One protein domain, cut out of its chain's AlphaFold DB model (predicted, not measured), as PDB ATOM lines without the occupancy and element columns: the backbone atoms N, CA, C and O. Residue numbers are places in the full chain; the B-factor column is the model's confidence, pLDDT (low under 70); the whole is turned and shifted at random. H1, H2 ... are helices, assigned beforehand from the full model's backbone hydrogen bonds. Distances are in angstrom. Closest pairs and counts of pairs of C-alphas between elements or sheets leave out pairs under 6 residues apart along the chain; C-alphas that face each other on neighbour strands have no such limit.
ATOM      1  N   PHE A  88      37.042 -25.199 -33.022       90.50
ATOM      2  CA  PHE A  88      36.324 -25.859 -34.112       90.50
ATOM      3  C   PHE A  88      35.739 -24.869 -35.115       90.50
ATOM      4  O   PHE A  88      36.006 -25.004 -36.304       90.50
ATOM      5  N   ASN A  89      35.005 -23.842 -34.669       92.12
ATOM      6  CA  ASN A  89      34.459 -22.873 -35.621       92.12
ATOM      7  C   ASN A  89      35.550 -21.985 -36.233       92.12
ATOM      8  O   ASN A  89      35.506 -21.719 -37.427       92.12
ATOM      9  N   LYS A  90      36.603 -21.626 -35.490       93.25
ATOM     10  CA  LYS A  90      37.763 -20.943 -36.081       93.25
ATOM     11  C   LYS A  90      38.441 -21.788 -37.162       93.25
ATOM     12  O   LYS A  90      38.811 -21.255 -38.203       93.25
ATOM     13  N   ALA A  91      38.583 -23.093 -36.938       93.62
ATOM     14  CA  ALA A  91      39.150 -24.000 -37.929       93.62
ATOM     15  C   ALA A  91      38.233 -24.160 -39.151       93.62
ATOM     16  O   ALA A  91      38.713 -24.131 -40.281       93.62
ATOM     17  N   ALA A  92      36.921 -24.287 -38.933       93.62
ATOM     18  CA  ALA A  92      35.933 -24.369 -40.005       93.62
ATOM     19  C   ALA A  92      35.942 -23.101 -40.872       93.62
ATOM     20  O   ALA A  92      35.936 -23.199 -42.094       93.62
ATOM     21  N   LEU A  93      36.065 -21.919 -40.256       94.62
ATOM     22  CA  LEU A  93      36.201 -20.648 -40.971       94.62
ATOM     23  C   LEU A  93      37.403 -20.640 -41.924       94.62
ATOM     24  O   LEU A  93      37.305 -20.117 -43.031       94.62
ATOM     25  N   VAL A  94      38.540 -21.193 -41.491       95.00
ATOM     26  CA  VAL A  94      39.750 -21.268 -42.322       95.00
ATOM     27  C   VAL A  94      39.485 -22.063 -43.592       95.00
ATOM     28  O   VAL A  94      39.796 -21.581 -44.678       95.00
ATOM     29  N   VAL A  95      38.864 -23.233 -43.453       94.00
ATOM     30  CA  VAL A  95      38.514 -24.090 -44.588       94.00
ATOM     31  C   VAL A  95      37.492 -23.416 -45.495       94.00
ATOM     32  O   VAL A  95      37.680 -23.410 -46.703       94.00
ATOM     33  N   GLU A  96      36.443 -22.809 -44.942       93.81
ATOM     34  CA  GLU A  96      35.402 -22.151 -45.741       93.81
ATOM     35  C   GLU A  96      35.962 -20.971 -46.551       93.81
ATOM     36  O   GLU A  96      35.622 -20.796 -47.719       93.81
ATOM     37  N   ILE A  97      36.885 -20.194 -45.975       93.19
ATOM     38  CA  ILE A  97      37.592 -19.137 -46.710       93.19
ATOM     39  C   ILE A  97      38.468 -19.734 -47.812       93.19
ATOM     40  O   ILE A  97      38.442 -19.237 -48.933       93.19
ATOM     41  N   GLU A  98      39.242 -20.777 -47.516       92.25
ATOM     42  CA  GLU A  98      40.132 -21.427 -48.489       92.25
ATOM     43  C   GLU A  98      39.360 -22.132 -49.610       92.25
ATOM     44  O   GLU A  98      39.810 -22.125 -50.747       92.25
ATOM     45  N   ARG A  99      38.171 -22.666 -49.323       89.56
ATOM     46  CA  ARG A  99      37.249 -23.247 -50.307       89.56
ATOM     47  C   ARG A  99      36.734 -22.195 -51.289       89.56
ATOM     48  O   ARG A  99      36.581 -22.480 -52.473       89.56
ATOM     49  N   ILE A 100      36.447 -20.988 -50.799       89.62
ATOM     50  CA  ILE A 100      35.941 -19.876 -51.618       89.62
ATOM     51  C   ILE A 100      37.074 -19.190 -52.392       89.62
ATOM     52  O   ILE A 100      36.868 -18.746 -53.522       89.62
ATOM     53  N   VAL A 101      38.273 -19.099 -51.809       86.81
ATOM     54  CA  VAL A 101      39.486 -18.659 -52.512       86.81
ATOM     55  C   VAL A 101      39.969 -19.811 -53.390       86.81
ATOM     56  O   VAL A 101      40.854 -20.576 -53.014       86.81
ATOM     57  N   TRP A 102      39.357 -19.956 -54.563       70.81
ATOM     58  CA  TRP A 102      39.726 -21.012 -55.498       70.81
ATOM     59  C   TRP A 102      41.206 -20.877 -55.914       70.81
ATOM     60  O   TRP A 102      41.626 -19.772 -56.265       70.81
ATOM     61  N   PRO A 103      42.009 -21.963 -55.931       63.72
ATOM     62  CA  PRO A 103      43.445 -21.891 -56.230       63.72
ATOM     63  C   PRO A 103      43.780 -21.261 -57.592       63.72
ATOM     64  O   PRO A 103      44.808 -20.597 -57.736       63.72
ATOM     65  N   ASP A 104      42.900 -21.451 -58.577       65.75
ATOM     66  CA  ASP A 104      43.067 -20.951 -59.948       65.75
ATOM     67  C   ASP A 104      42.478 -19.547 -60.177       65.75
ATOM     68  O   ASP A 104      42.743 -18.928 -61.211       65.75
ATOM     69  N   ASP A 105      41.715 -19.003 -59.221       68.75
ATOM     70  CA  ASP A 105      41.123 -17.669 -59.329       68.75
ATOM     71  C   ASP A 105      42.018 -16.619 -58.655       68.75
ATOM     72  O   ASP A 105      41.967 -16.372 -57.450       68.75
ATOM     73  N   ARG A 106      42.852 -15.950 -59.458       66.56
ATOM     74  CA  ARG A 106      43.725 -14.858 -58.983       66.56
ATOM     75  C   ARG A 106      42.983 -13.546 -58.724       66.56
ATOM     76  O   ARG A 106      43.588 -12.593 -58.235       66.56
ATOM     77  N   THR A 107      41.705 -13.470 -59.078       74.94
ATOM     78  CA  THR A 107      40.907 -12.241 -59.014       74.94
ATOM     79  C   THR A 107      40.327 -12.017 -57.620       74.94
ATOM     80  O   THR A 107      40.106 -10.873 -57.215       74.94
ATOM     81  N   HIS A 108      40.134 -13.091 -56.852       81.81
ATOM     82  CA  HIS A 108      39.470 -13.046 -55.558       81.81
ATOM     83  C   HIS A 108      40.370 -13.562 -54.431       81.81
ATOM     84  O   HIS A 108      40.758 -14.720 -54.380       81.81
ATOM     85  N   GLY A 109      40.695 -12.676 -53.486       87.12
ATOM     86  CA  GLY A 109      41.496 -13.012 -52.308       87.12
ATOM     87  C   GLY A 109      40.671 -13.251 -51.042       87.12
ATOM     88  O   GLY A 109      39.454 -13.075 -51.012       87.12
ATOM     89  N   VAL A 110      41.365 -13.531 -49.936       90.12
ATOM     90  CA  VAL A 110      40.783 -13.791 -48.599       90.12
ATOM     91  C   VAL A 110      39.749 -12.745 -48.167       90.12
ATOM     92  O   VAL A 110      38.730 -13.088 -47.575       90.12
ATOM     93  N   LYS A 111      39.979 -11.458 -48.461       89.56
ATOM     94  CA  LYS A 111      39.029 -10.390 -48.110       89.56
ATOM     95  C   LYS A 111      37.692 -10.548 -48.840       89.56
ATOM     96  O   LYS A 111      36.646 -10.300 -48.250       89.56
ATOM     97  N   TRP A 112      37.727 -10.954 -50.106       91.31
ATOM     98  CA  TRP A 112      36.521 -11.206 -50.886       91.31
ATOM     99  C   TRP A 112      35.779 -12.438 -50.361       91.31
ATOM    100  O   TRP A 112      34.577 -12.357 -50.137       91.31
ATOM    101  N   ALA A 113      36.493 -13.524 -50.054       91.31
ATOM    102  CA  ALA A 113      35.892 -14.721 -49.463       91.31
ATOM    103  C   ALA A 113      35.233 -14.435 -48.104       91.31
ATOM    104  O   ALA A 113      34.085 -14.804 -47.873       91.31
ATOM    105  N   ALA A 114      35.911 -13.677 -47.238       90.94
ATOM    106  CA  ALA A 114      35.345 -13.204 -45.978       90.94
ATOM    107  C   ALA A 114      34.089 -12.337 -46.188       90.94
ATOM    108  O   ALA A 114      33.155 -12.408 -45.394       90.94
ATOM    109  N   MET A 115      34.039 -11.537 -47.260       90.81
ATOM    110  CA  MET A 115      32.866 -10.724 -47.590       90.81
ATOM    111  C   MET A 115      31.675 -11.587 -48.032       90.81
ATOM    112  O   MET A 115      30.540 -11.231 -47.717       90.81
ATOM    113  N   GLN A 116      31.912 -12.686 -48.758       91.56
ATOM    114  CA  GLN A 116      30.850 -13.631 -49.127       91.56
ATOM    115  C   GLN A 116      30.320 -14.349 -47.882       91.56
ATOM    116  O   GLN A 116      29.138 -14.238 -47.572       91.56
ATOM    117  N   LEU A 117      31.210 -14.933 -47.070       91.12
ATOM    118  CA  LEU A 117      30.818 -15.622 -45.835       91.12
ATOM    119  C   LEU A 117      30.074 -14.719 -44.850       91.12
ATOM    120  O   LEU A 117      29.143 -15.161 -44.193       91.12
ATOM    121  N   ALA A 118      30.423 -13.435 -44.759       89.25
ATOM    122  CA  ALA A 118      29.704 -12.501 -43.892       89.25
ATOM    123  C   ALA A 118      28.224 -12.291 -44.294       89.25
ATOM    124  O   ALA A 118      27.434 -11.800 -43.479       89.25
ATOM    125  N   LYS A 119      27.844 -12.620 -45.536       88.94
ATOM    126  CA  LYS A 119      26.473 -12.507 -46.058       88.94
ATOM    127  C   LYS A 119      25.690 -13.814 -45.968       88.94
ATOM    128  O   LYS A 119      24.460 -13.747 -45.940       88.94
ATOM    129  N   ASP A 120      26.382 -14.941 -45.861       88.19
ATOM    130  CA  ASP A 120      25.794 -16.274 -45.925       88.19
ATOM    131  C   ASP A 120      25.619 -16.892 -44.530       88.19
ATOM    132  O   ASP A 120      26.355 -16.600 -43.584       88.19
ATOM    133  N   GLU A 121      24.603 -17.742 -44.373       87.62
ATOM    134  CA  GLU A 121      24.448 -18.545 -43.156       87.62
ATOM    135  C   GLU A 121      25.441 -19.717 -43.163       87.62
ATOM    136  O   GLU A 121      25.740 -20.245 -44.234       87.62
ATOM    137  N   PRO A 122      25.968 -20.144 -41.999       89.06
ATOM    138  CA  PRO A 122      25.613 -19.743 -40.622       89.06
ATOM    139  C   PRO A 122      26.359 -18.492 -40.100       89.06
ATOM    140  O   PRO A 122      26.105 -17.983 -39.004       89.06
ATOM    141  N   TRP A 123      27.336 -17.997 -40.862       89.31
ATOM    142  CA  TRP A 123      28.287 -16.977 -40.416       89.31
ATOM    143  C   TRP A 123      27.647 -15.601 -40.230       89.31
ATOM    144  O   TRP A 123      27.985 -14.879 -39.287       89.31
ATOM    145  N   ARG A 124      26.679 -15.250 -41.079       87.25
ATOM    146  CA  ARG A 124      25.917 -14.002 -40.986       87.25
ATOM    147  C   ARG A 124      25.267 -13.825 -39.615       87.25
ATOM    148  O   ARG A 124      25.386 -12.749 -39.018       87.25
ATOM    149  N   SER A 125      24.571 -14.847 -39.117       85.62
ATOM    150  CA  SER A 125      23.915 -14.793 -37.808       85.62
ATOM    151  C   SER A 125      24.935 -14.818 -36.670       85.62
ATOM    152  O   SER A 125      24.860 -13.995 -35.754       85.62
ATOM    153  N   PHE A 126      25.961 -15.659 -36.785       84.94
ATOM    154  CA  PHE A 126      27.015 -15.788 -35.782       84.94
ATOM    155  C   PHE A 126      27.802 -14.494 -35.529       84.94
ATOM    156  O   PHE A 126      28.184 -14.203 -34.395       84.94
ATOM    157  N   ILE A 127      28.061 -13.685 -36.561       81.44
ATOM    158  CA  ILE A 127      28.834 -12.439 -36.416       81.44
ATOM    159  C   ILE A 127      27.983 -11.300 -35.839       81.44
ATOM    160  O   ILE A 127      28.518 -10.447 -35.129       81.44
ATOM    161  N   LYS A 128      26.666 -11.287 -36.098       73.12
ATOM    162  CA  LYS A 128      25.743 -10.283 -35.535       73.12
ATOM    163  C   LYS A 128      25.647 -10.357 -34.012       73.12
ATOM    164  O   LYS A 128      25.435  -9.329 -33.367       73.12
ATOM    165  N   GLU A 129      25.805 -11.546 -33.439       64.81
ATOM    166  CA  GLU A 129      25.810 -11.745 -31.992       64.81
ATOM    167  C   GLU A 129      27.090 -11.136 -31.391       64.81
ATOM    168  O   GLU A 129      28.193 -11.632 -31.604       64.81
ATOM    169  N   ARG A 130      26.998  -9.994 -30.702       56.91
ATOM    170  CA  ARG A 130      28.187  -9.269 -30.219       56.91
ATOM    171  C   ARG A 130      28.910 -10.042 -29.105       56.91
ATOM    172  O   ARG A 130      28.312 -10.335 -28.078       56.91
ATOM    173  N   GLU A 131      30.219 -10.255 -29.264       55.75
ATOM    174  CA  GLU A 131      31.148 -10.512 -28.149       55.75
ATOM    175  C   GLU A 131      32.064  -9.307 -27.956       55.75
ATOM    176  O   GLU A 131      32.474  -8.682 -28.932       55.75
ATOM    177  N   SER A 132      32.379  -8.988 -26.700       48.31
ATOM    178  CA  SER A 132      32.940  -7.707 -26.254       48.31
ATOM    179  C   SER A 132      34.302  -7.322 -26.845       48.31
ATOM    180  O   SER A 132      34.636  -6.141 -26.820       48.31
ATOM    181  N   ASP A 133      35.063  -8.259 -27.427       49.75
ATOM    182  CA  ASP A 133      36.506  -8.047 -27.647       49.75
ATOM    183  C   ASP A 133      36.943  -8.056 -29.129       49.75
ATOM    184  O   ASP A 133      38.011  -7.544 -29.452       49.75
ATOM    185  N   TYR A 134      36.115  -8.552 -30.061       48.84
ATOM    186  CA  TYR A 134      36.406  -8.570 -31.514       48.84
ATOM    187  C   TYR A 134      35.438  -7.690 -32.316       48.84
ATOM    188  O   TYR A 134      35.079  -7.987 -33.455       48.84
ATOM    189  N   THR A 135      35.000  -6.587 -31.716       52.19
ATOM    190  CA  THR A 135      33.979  -5.703 -32.287       52.19
ATOM    191  C   THR A 135      34.594  -4.709 -33.279       52.19
ATOM    192  O   THR A 135      34.611  -3.504 -33.047       52.19
ATOM    193  N   SER A 136      35.129  -5.197 -34.403       54.06
ATOM    194  CA  SER A 136      35.261  -4.333 -35.582       54.06
ATOM    195  C   SER A 136      33.847  -4.050 -36.109       54.06
ATOM    196  O   SER A 136      33.053  -4.988 -36.174       54.06
ATOM    197  N   PRO A 137      33.490  -2.809 -36.493       64.00
ATOM    198  CA  PRO A 137      32.166  -2.518 -37.047       64.00
ATOM    199  C   PRO A 137      31.888  -3.255 -38.368       64.00
ATOM    200  O   PRO A 137      30.730  -3.378 -38.754       64.00
ATOM    201  N   ASP A 138      32.928  -3.760 -39.041       81.31
ATOM    202  CA  ASP A 138      32.826  -4.518 -40.291       81.31
ATOM    203  C   ASP A 138      32.942  -6.043 -40.053       81.31
ATOM    204  O   ASP A 138      34.039  -6.519 -39.727       81.31
ATOM    205  N   PRO A 139      31.855  -6.820 -40.260       83.00
ATOM    206  CA  PRO A 139      31.845  -8.287 -40.209       83.00
ATOM    207  C   PRO A 139      32.927  -8.952 -41.067       83.00
ATOM    208  O   PRO A 139      33.497  -9.971 -40.676       83.00
ATOM    209  N   THR A 140      33.253  -8.350 -42.212       87.62
ATOM    210  CA  THR A 140      34.266  -8.855 -43.147       87.62
ATOM    211  C   THR A 140      35.648  -8.849 -42.504       87.62
ATOM    212  O   THR A 140      36.389  -9.831 -42.570       87.62
ATOM    213  N   GLU A 141      36.002  -7.748 -41.839       86.56
ATOM    214  CA  GLU A 141      37.293  -7.605 -41.169       86.56
ATOM    215  C   GLU A 141      37.406  -8.507 -39.937       86.56
ATOM    216  O   GLU A 141      38.508  -8.952 -39.621       86.56
ATOM    217  N   VAL A 142      36.288  -8.831 -39.272       86.62
ATOM    218  CA  VAL A 142      36.272  -9.819 -38.178       86.62
ATOM    219  C   VAL A 142      36.684 -11.196 -38.698       86.62
ATOM    220  O   VAL A 142      37.625 -11.787 -38.168       86.62
ATOM    221  N   LEU A 143      36.037 -11.682 -39.764       89.56
ATOM    222  CA  LEU A 143      36.368 -12.979 -40.363       89.56
ATOM    223  C   LEU A 143      37.791 -13.004 -40.925       89.56
ATOM    224  O   LEU A 143      38.533 -13.957 -40.696       89.56
ATOM    225  N   ARG A 144      38.205 -11.929 -41.607       90.62
ATOM    226  CA  ARG A 144      39.550 -11.815 -42.178       90.62
ATOM    227  C   ARG A 144      40.633 -11.869 -41.101       90.62
ATOM    228  O   ARG A 144      41.622 -12.572 -41.283       90.62
ATOM    229  N   LYS A 145      40.477 -11.131 -39.997       89.75
ATOM    230  CA  LYS A 145      41.436 -11.165 -38.879       89.75
ATOM    231  C   LYS A 145      41.489 -12.553 -38.252       89.75
ATOM    232  O   LYS A 145      42.569 -13.123 -38.160       89.75
ATOM    233  N   MET A 146      40.326 -13.134 -37.950       90.25
ATOM    234  CA  MET A 146      40.240 -14.468 -37.353       90.25
ATOM    235  C   MET A 146      40.900 -15.541 -38.229       90.25
ATOM    236  O   MET A 146      41.599 -16.410 -37.712       90.25
ATOM    237  N   TYR A 147      40.740 -15.451 -39.552       92.88
ATOM    238  CA  TYR A 147      41.450 -16.304 -40.502       92.88
ATOM    239  C   TYR A 147      42.969 -16.205 -40.341       92.88
ATOM    240  O   TYR A 147      43.630 -17.219 -40.141       92.88
ATOM    241  N   TYR A 148      43.541 -14.999 -40.409       92.81
ATOM    242  CA  TYR A 148      44.995 -14.834 -40.327       92.81
ATOM    243  C   TYR A 148      45.560 -15.229 -38.961       92.81
ATOM    244  O   TYR A 148      46.648 -15.803 -38.911       92.81
ATOM    245  N   ASP A 149      44.803 -14.986 -37.892       91.50
ATOM    246  CA  ASP A 149      45.187 -15.356 -36.532       91.50
ATOM    247  C   ASP A 149      45.174 -16.880 -36.322       91.50
ATOM    248  O   ASP A 149      45.952 -17.397 -35.522       91.50
ATOM    249  N   PHE A 150      44.311 -17.615 -37.039       93.88
ATOM    250  CA  PHE A 150      44.066 -19.039 -36.782       93.88
ATOM    251  C   PHE A 150      44.537 -20.002 -37.884       93.88
ATOM    252  O   PHE A 150      44.700 -21.190 -37.620       93.88
ATOM    253  N   ARG A 151      44.813 -19.540 -39.111       92.88
ATOM    254  CA  ARG A 151      45.149 -20.404 -40.268       92.88
ATOM    255  C   ARG A 151      46.360 -21.324 -40.072       92.88
ATOM    256  O   ARG A 151      46.477 -22.323 -40.781       92.88
ATOM    257  N   ASN A 152      47.252 -20.976 -39.147       92.94
ATOM    258  CA  ASN A 152      48.460 -21.738 -38.822       92.94
ATOM    259  C   ASN A 152      48.293 -22.621 -37.571       92.94
ATOM    260  O   ASN A 152      49.249 -23.274 -37.156       92.94
ATOM    261  N   ASP A 153      47.113 -22.633 -36.944       95.06
ATOM    262  CA  ASP A 153      46.838 -23.467 -35.776       95.06
ATOM    263  C   ASP A 153      46.735 -24.950 -36.167       95.06
ATOM    264  O   ASP A 153      46.289 -25.304 -37.263       95.06
ATOM    265  N   ARG A 154      47.097 -25.851 -35.247       93.94
ATOM    266  CA  ARG A 154      46.982 -27.302 -35.459       93.94
ATOM    267  C   ARG A 154      45.556 -27.732 -35.820       93.94
ATOM    268  O   ARG A 154      45.383 -28.645 -36.621       93.94
ATOM    269  N   TRP A 155      44.543 -27.080 -35.248       92.88
ATOM    270  CA  TRP A 155      43.141 -27.394 -35.509       92.88
ATOM    271  C   TRP A 155      42.720 -26.990 -36.917       92.88
ATOM    272  O   TRP A 155      41.888 -27.675 -37.502       92.88
ATOM    273  N   ALA A 156      43.328 -25.946 -37.490       93.50
ATOM    274  CA  ALA A 156      43.105 -25.591 -38.887       93.50
ATOM    275  C   ALA A 156      43.575 -26.715 -39.825       93.50
ATOM    276  O   ALA A 156      42.858 -27.068 -40.753       93.50
ATOM    277  N   ASN A 157      44.719 -27.348 -39.543       93.25
ATOM    278  CA  ASN A 157      45.199 -28.492 -40.330       93.25
ATOM    279  C   ASN A 157      44.272 -29.706 -40.217       93.25
ATOM    280  O   ASN A 157      43.876 -30.261 -41.236       93.25
ATOM    281  N   VAL A 158      43.859 -30.061 -38.995       94.00
ATOM    282  CA  VAL A 158      42.895 -31.154 -38.772       94.00
ATOM    283  C   VAL A 158      41.607 -30.916 -39.560       94.00
ATOM    284  O   VAL A 158      41.066 -31.834 -40.171       94.00
ATOM    285  N   MET A 159      41.123 -29.677 -39.565       94.69
ATOM    286  CA  MET A 159      39.884 -29.330 -40.244       94.69
ATOM    287  C   MET A 159      40.027 -29.335 -41.775       94.69
ATOM    288  O   MET A 159      39.113 -29.780 -42.465       94.69
ATOM    289  N   ARG A 160      41.183 -28.927 -42.317       94.75
ATOM    290  CA  ARG A 160      41.502 -29.079 -43.750       94.75
ATOM    291  C   ARG A 160      41.502 -30.544 -44.177       94.75
ATOM    292  O   ARG A 160      40.954 -30.869 -45.225       94.75
ATOM    293  N   ASP A 161      42.100 -31.425 -43.377       93.81
ATOM    294  CA  ASP A 161      42.130 -32.861 -43.674       93.81
ATOM    295  C   ASP A 161      40.727 -33.480 -43.598       93.81
ATOM    296  O   ASP A 161      40.353 -34.272 -44.465       93.81
ATOM    297  N   ALA A 162      39.914 -33.062 -42.620       93.00
ATOM    298  CA  ALA A 162      38.510 -33.456 -42.533       93.00
ATOM    299  C   ALA A 162      37.722 -33.028 -43.782       93.00
ATOM    300  O   ALA A 162      36.988 -33.834 -44.350       93.00
ATOM    301  N   PHE A 163      37.917 -31.796 -44.257       94.12
ATOM    302  CA  PHE A 163      37.283 -31.321 -45.485       94.12
ATOM    303  C   PHE A 163      37.704 -32.125 -46.718       94.12
ATOM    304  O   PHE A 163      36.838 -32.570 -47.466       94.12
ATOM    305  N   LYS A 164      39.003 -32.400 -46.896       93.31
ATOM    306  CA  LYS A 164      39.497 -33.242 -48.002       93.31
ATOM    307  C   LYS A 164      38.881 -34.640 -47.991       93.31
ATOM    308  O   LYS A 164      38.600 -35.194 -49.050       93.31
ATOM    309  N   LEU A 165      38.655 -35.216 -46.810       92.62
ATOM    310  CA  LEU A 165      37.968 -36.501 -46.683       92.62
ATOM    311  C   LEU A 165      36.509 -36.407 -47.154       92.62
ATOM    312  O   LEU A 165      36.044 -37.280 -47.885       92.62
ATOM    313  N   HIS A 166      35.790 -35.352 -46.764       90.94
ATOM    314  CA  HIS A 166      34.423 -35.115 -47.235       90.94
ATOM    315  C   HIS A 166      34.361 -34.865 -48.745       90.94
ATOM    316  O   HIS A 166      33.476 -35.402 -49.405       90.94
ATOM    317  N   GLU A 167      35.312 -34.109 -49.294       92.25
ATOM    318  CA  GLU A 167      35.446 -33.865 -50.731       92.25
ATOM    319  C   GLU A 167      35.692 -35.168 -51.500       92.25
ATOM    320  O   GLU A 167      34.948 -35.480 -52.429       92.25
ATOM    321  N   HIS A 168      36.654 -35.983 -51.055       92.44
ATOM    322  CA  HIS A 168      36.948 -37.288 -51.648       92.44
ATOM    323  C   HIS A 168      35.735 -38.232 -51.636       92.44
ATOM    324  O   HIS A 168      35.507 -38.975 -52.588       92.44
ATOM    325  N   ASN A 169      34.937 -38.199 -50.567       91.50
ATOM    326  CA  ASN A 169      33.769 -39.066 -50.415       91.50
ATOM    327  C   ASN A 169      32.499 -38.511 -51.089       91.50
ATOM    328  O   ASN A 169      31.452 -39.153 -51.021       91.50
ATOM    329  N   GLY A 170      32.554 -37.325 -51.708       91.06
ATOM    330  CA  GLY A 170      31.376 -36.663 -52.281       91.06
ATOM    331  C   GLY A 170      30.351 -36.206 -51.232       91.06
ATOM    332  O   GLY A 170      29.182 -35.996 -51.551       91.06
ATOM    333  N   GLU A 171      30.766 -36.040 -49.975       92.50
ATOM    334  CA  GLU A 171      29.913 -35.709 -48.828       92.50
ATOM    335  C   GLU A 171      29.942 -34.205 -48.475       92.50
ATOM    336  O   GLU A 171      29.843 -33.830 -47.305       92.50
ATOM    337  N   ILE A 172      30.058 -33.313 -49.464       90.25
ATOM    338  CA  ILE A 172      30.065 -31.853 -49.234       90.25
ATOM    339  C   ILE A 172      28.817 -31.347 -48.476       90.25
ATOM    340  O   ILE A 172      28.980 -30.549 -47.554       90.25
ATOM    341  N   PRO A 173      27.585 -31.839 -48.732       92.31
ATOM    342  CA  PRO A 173      26.419 -31.414 -47.947       92.31
ATOM    343  C   PRO A 173      26.532 -31.748 -46.450       92.31
ATOM    344  O   PRO A 173      26.034 -31.023 -45.589       92.31
ATOM    345  N   LYS A 174      27.214 -32.850 -46.114       90.88
ATOM    346  CA  LYS A 174      27.460 -33.255 -44.724       90.88
ATOM    347  C   LYS A 174      28.485 -32.341 -44.060       90.88
ATOM    348  O   LYS A 174      28.304 -31.993 -42.898       90.88
ATOM    349  N   TRP A 175      29.510 -31.923 -44.804       92.12
ATOM    350  CA  TRP A 175      30.451 -30.896 -44.361       92.12
ATOM    351  C   TRP A 175      29.725 -29.585 -44.027       92.12
ATOM    352  O   TRP A 175      29.863 -29.076 -42.918       92.12
ATOM    353  N   GLU A 176      28.877 -29.083 -44.926       90.88
ATOM    354  CA  GLU A 176      28.119 -27.840 -44.708       90.88
ATOM    355  C   GLU A 176      27.219 -27.925 -43.463       90.88
ATOM    356  O   GLU A 176      27.170 -26.994 -42.655       90.88
ATOM    357  N   SER A 177      26.585 -29.082 -43.236       90.81
ATOM    358  CA  SER A 177      25.814 -29.329 -42.015       90.81
ATOM    359  C   SER A 177      26.676 -29.334 -40.747       90.81
ATOM    360  O   SER A 177      26.209 -28.884 -39.700       90.81
ATOM    361  N   GLN A 178      27.908 -29.844 -40.804       90.50
ATOM    362  CA  GLN A 178      28.831 -29.825 -39.665       90.50
ATOM    363  C   GLN A 178      29.335 -28.412 -39.370       90.50
ATOM    364  O   GLN A 178      29.376 -28.013 -38.207       90.50
ATOM    365  N   VAL A 179      29.662 -27.627 -40.403       90.62
ATOM    366  CA  VAL A 179      30.022 -26.208 -40.253       90.62
ATOM    367  C   VAL A 179      28.880 -25.445 -39.579       90.62
ATOM    368  O   VAL A 179      29.119 -24.710 -38.620       90.62
ATOM    369  N   ALA A 180      27.637 -25.666 -40.016       90.56
ATOM    370  CA  ALA A 180      26.458 -25.081 -39.381       90.56
ATOM    371  C   ALA A 180      26.335 -25.455 -37.896       90.56
ATOM    372  O   ALA A 180      26.050 -24.580 -37.078       90.56
ATOM    373  N   ASP A 181      26.602 -26.708 -37.522       90.00
ATOM    374  CA  ASP A 181      26.576 -27.134 -36.119       90.00
ATOM    375  C   ASP A 181      27.706 -26.498 -35.291       90.00
ATOM    376  O   ASP A 181      27.451 -25.955 -34.218       90.00
ATOM    377  N   PHE A 182      28.940 -26.446 -35.808       89.38
ATOM    378  CA  PHE A 182      30.063 -25.804 -35.108       89.38
ATOM    379  C   PHE A 182      29.829 -24.314 -34.835       89.38
ATOM    380  O   PHE A 182      30.328 -23.771 -33.841       89.38
ATOM    381  N   VAL A 183      29.103 -23.647 -35.731       87.88
ATOM    382  CA  VAL A 183      28.815 -22.215 -35.653       87.88
ATOM    383  C   VAL A 183      27.591 -21.936 -34.776       87.88
ATOM    384  O   VAL A 183      27.667 -21.073 -33.902       87.88
ATOM    385  N   ASN A 184      26.496 -22.680 -34.949       87.19
ATOM    386  CA  ASN A 184      25.248 -22.461 -34.209       87.19
ATOM    387  C   ASN A 184      25.275 -23.065 -32.795       87.19
ATOM    388  O   ASN A 184      24.663 -22.519 -31.879       87.19
ATOM    389  N   ASN A 185      26.012 -24.162 -32.597       84.50
ATOM    390  CA  ASN A 185      26.135 -24.877 -31.327       84.50
ATOM    391  C   ASN A 185      27.607 -24.988 -30.878       84.50
ATOM    392  O   ASN A 185      28.123 -26.091 -30.700       84.50
TER     393      ASN A 185
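Overview. This is residues 88 to 185 of the 192 residues of an uncharacterized protein of Burkholderiales bacterium (UniProt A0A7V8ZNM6). One helix, H1, runs through the middle, and four others, H2, H4, H5 and H6, pack round it. H5 and H6 fold into a helical hairpin on one side of H1, H2 and H4 cross each other on another side, and the small helix H3 sits at the rim by the last turn of H6. The printed part has 98 residues with six named helices, H1 to H6 in chain order, and no named strand: the class is all helix. It is compact, with a radius of gyration of the C-alphas of 13.1 A, and spans 39 by 34 by 25 A.

Arrangement. Begin with H1, residues 88 to 100, the hub, which touches four other helices. Its residues 96 to 100 alone touch H2, residues 110 to 117, about perpendicular at 73 degrees; the closest C-alphas, of Ile 97 and Ala 113, are 5.5 A apart. H3, residues 123 to 128, is apart from H1. H4, residues 139 to 150, touches H1 at 73 degrees, only just about perpendicular, closest at the C-alphas of Val 94 and Tyr 147, 5.6 A. With residues 139 to 144 alone H4 touches H2 at a steep tilt of 57 degrees, opposite ways; the closest C-alphas, of Met 115 and Thr 140, are 5.0 A apart. H5, residues 154 to 168, touches H1 at a steep tilt of 53 degrees, the same way, with the C-alphas of Ala 91 and Ala 156 closest at 4.4 A. H6, residues 172 to 184, forms a helical hairpin with H5 at 33 degrees, a tilt only just shallow; the closest C-alphas, of His 166 and Ile 172, are 5.8 A apart. H6 and H3 only just touch, with 3 pairs of C-alphas within 8 A, closest at Phe 126 and Val 183, 6.7 A. In H1, H2, H4, H5 and H6 every O i to N i+4 pair is within hydrogen-bond range; in H3 it is 1 of 2.

Along the chain. Find C-alpha 88 at (36.324, -25.859, -34.112); from there H1 runs 18.5 A to C-alpha 100. H2 covers 10.5 A, H3 8.7 A and H4 16.6 A. H5, the longest, runs 21.5 A from C-alpha 154 at (46.982, -27.302, -35.459). H6 runs 18.4 A and ends at C-alpha 184, (25.248, -22.461, -34.209).

Size, cuts and confidence. The C-alphas farthest apart, of Ser 132 and Asn 169, are 39.6 A apart. The printed part has no cut, and no link is long. Look for low confidence, pLDDT under 70, at residues 103 to 106 and 129 to 137.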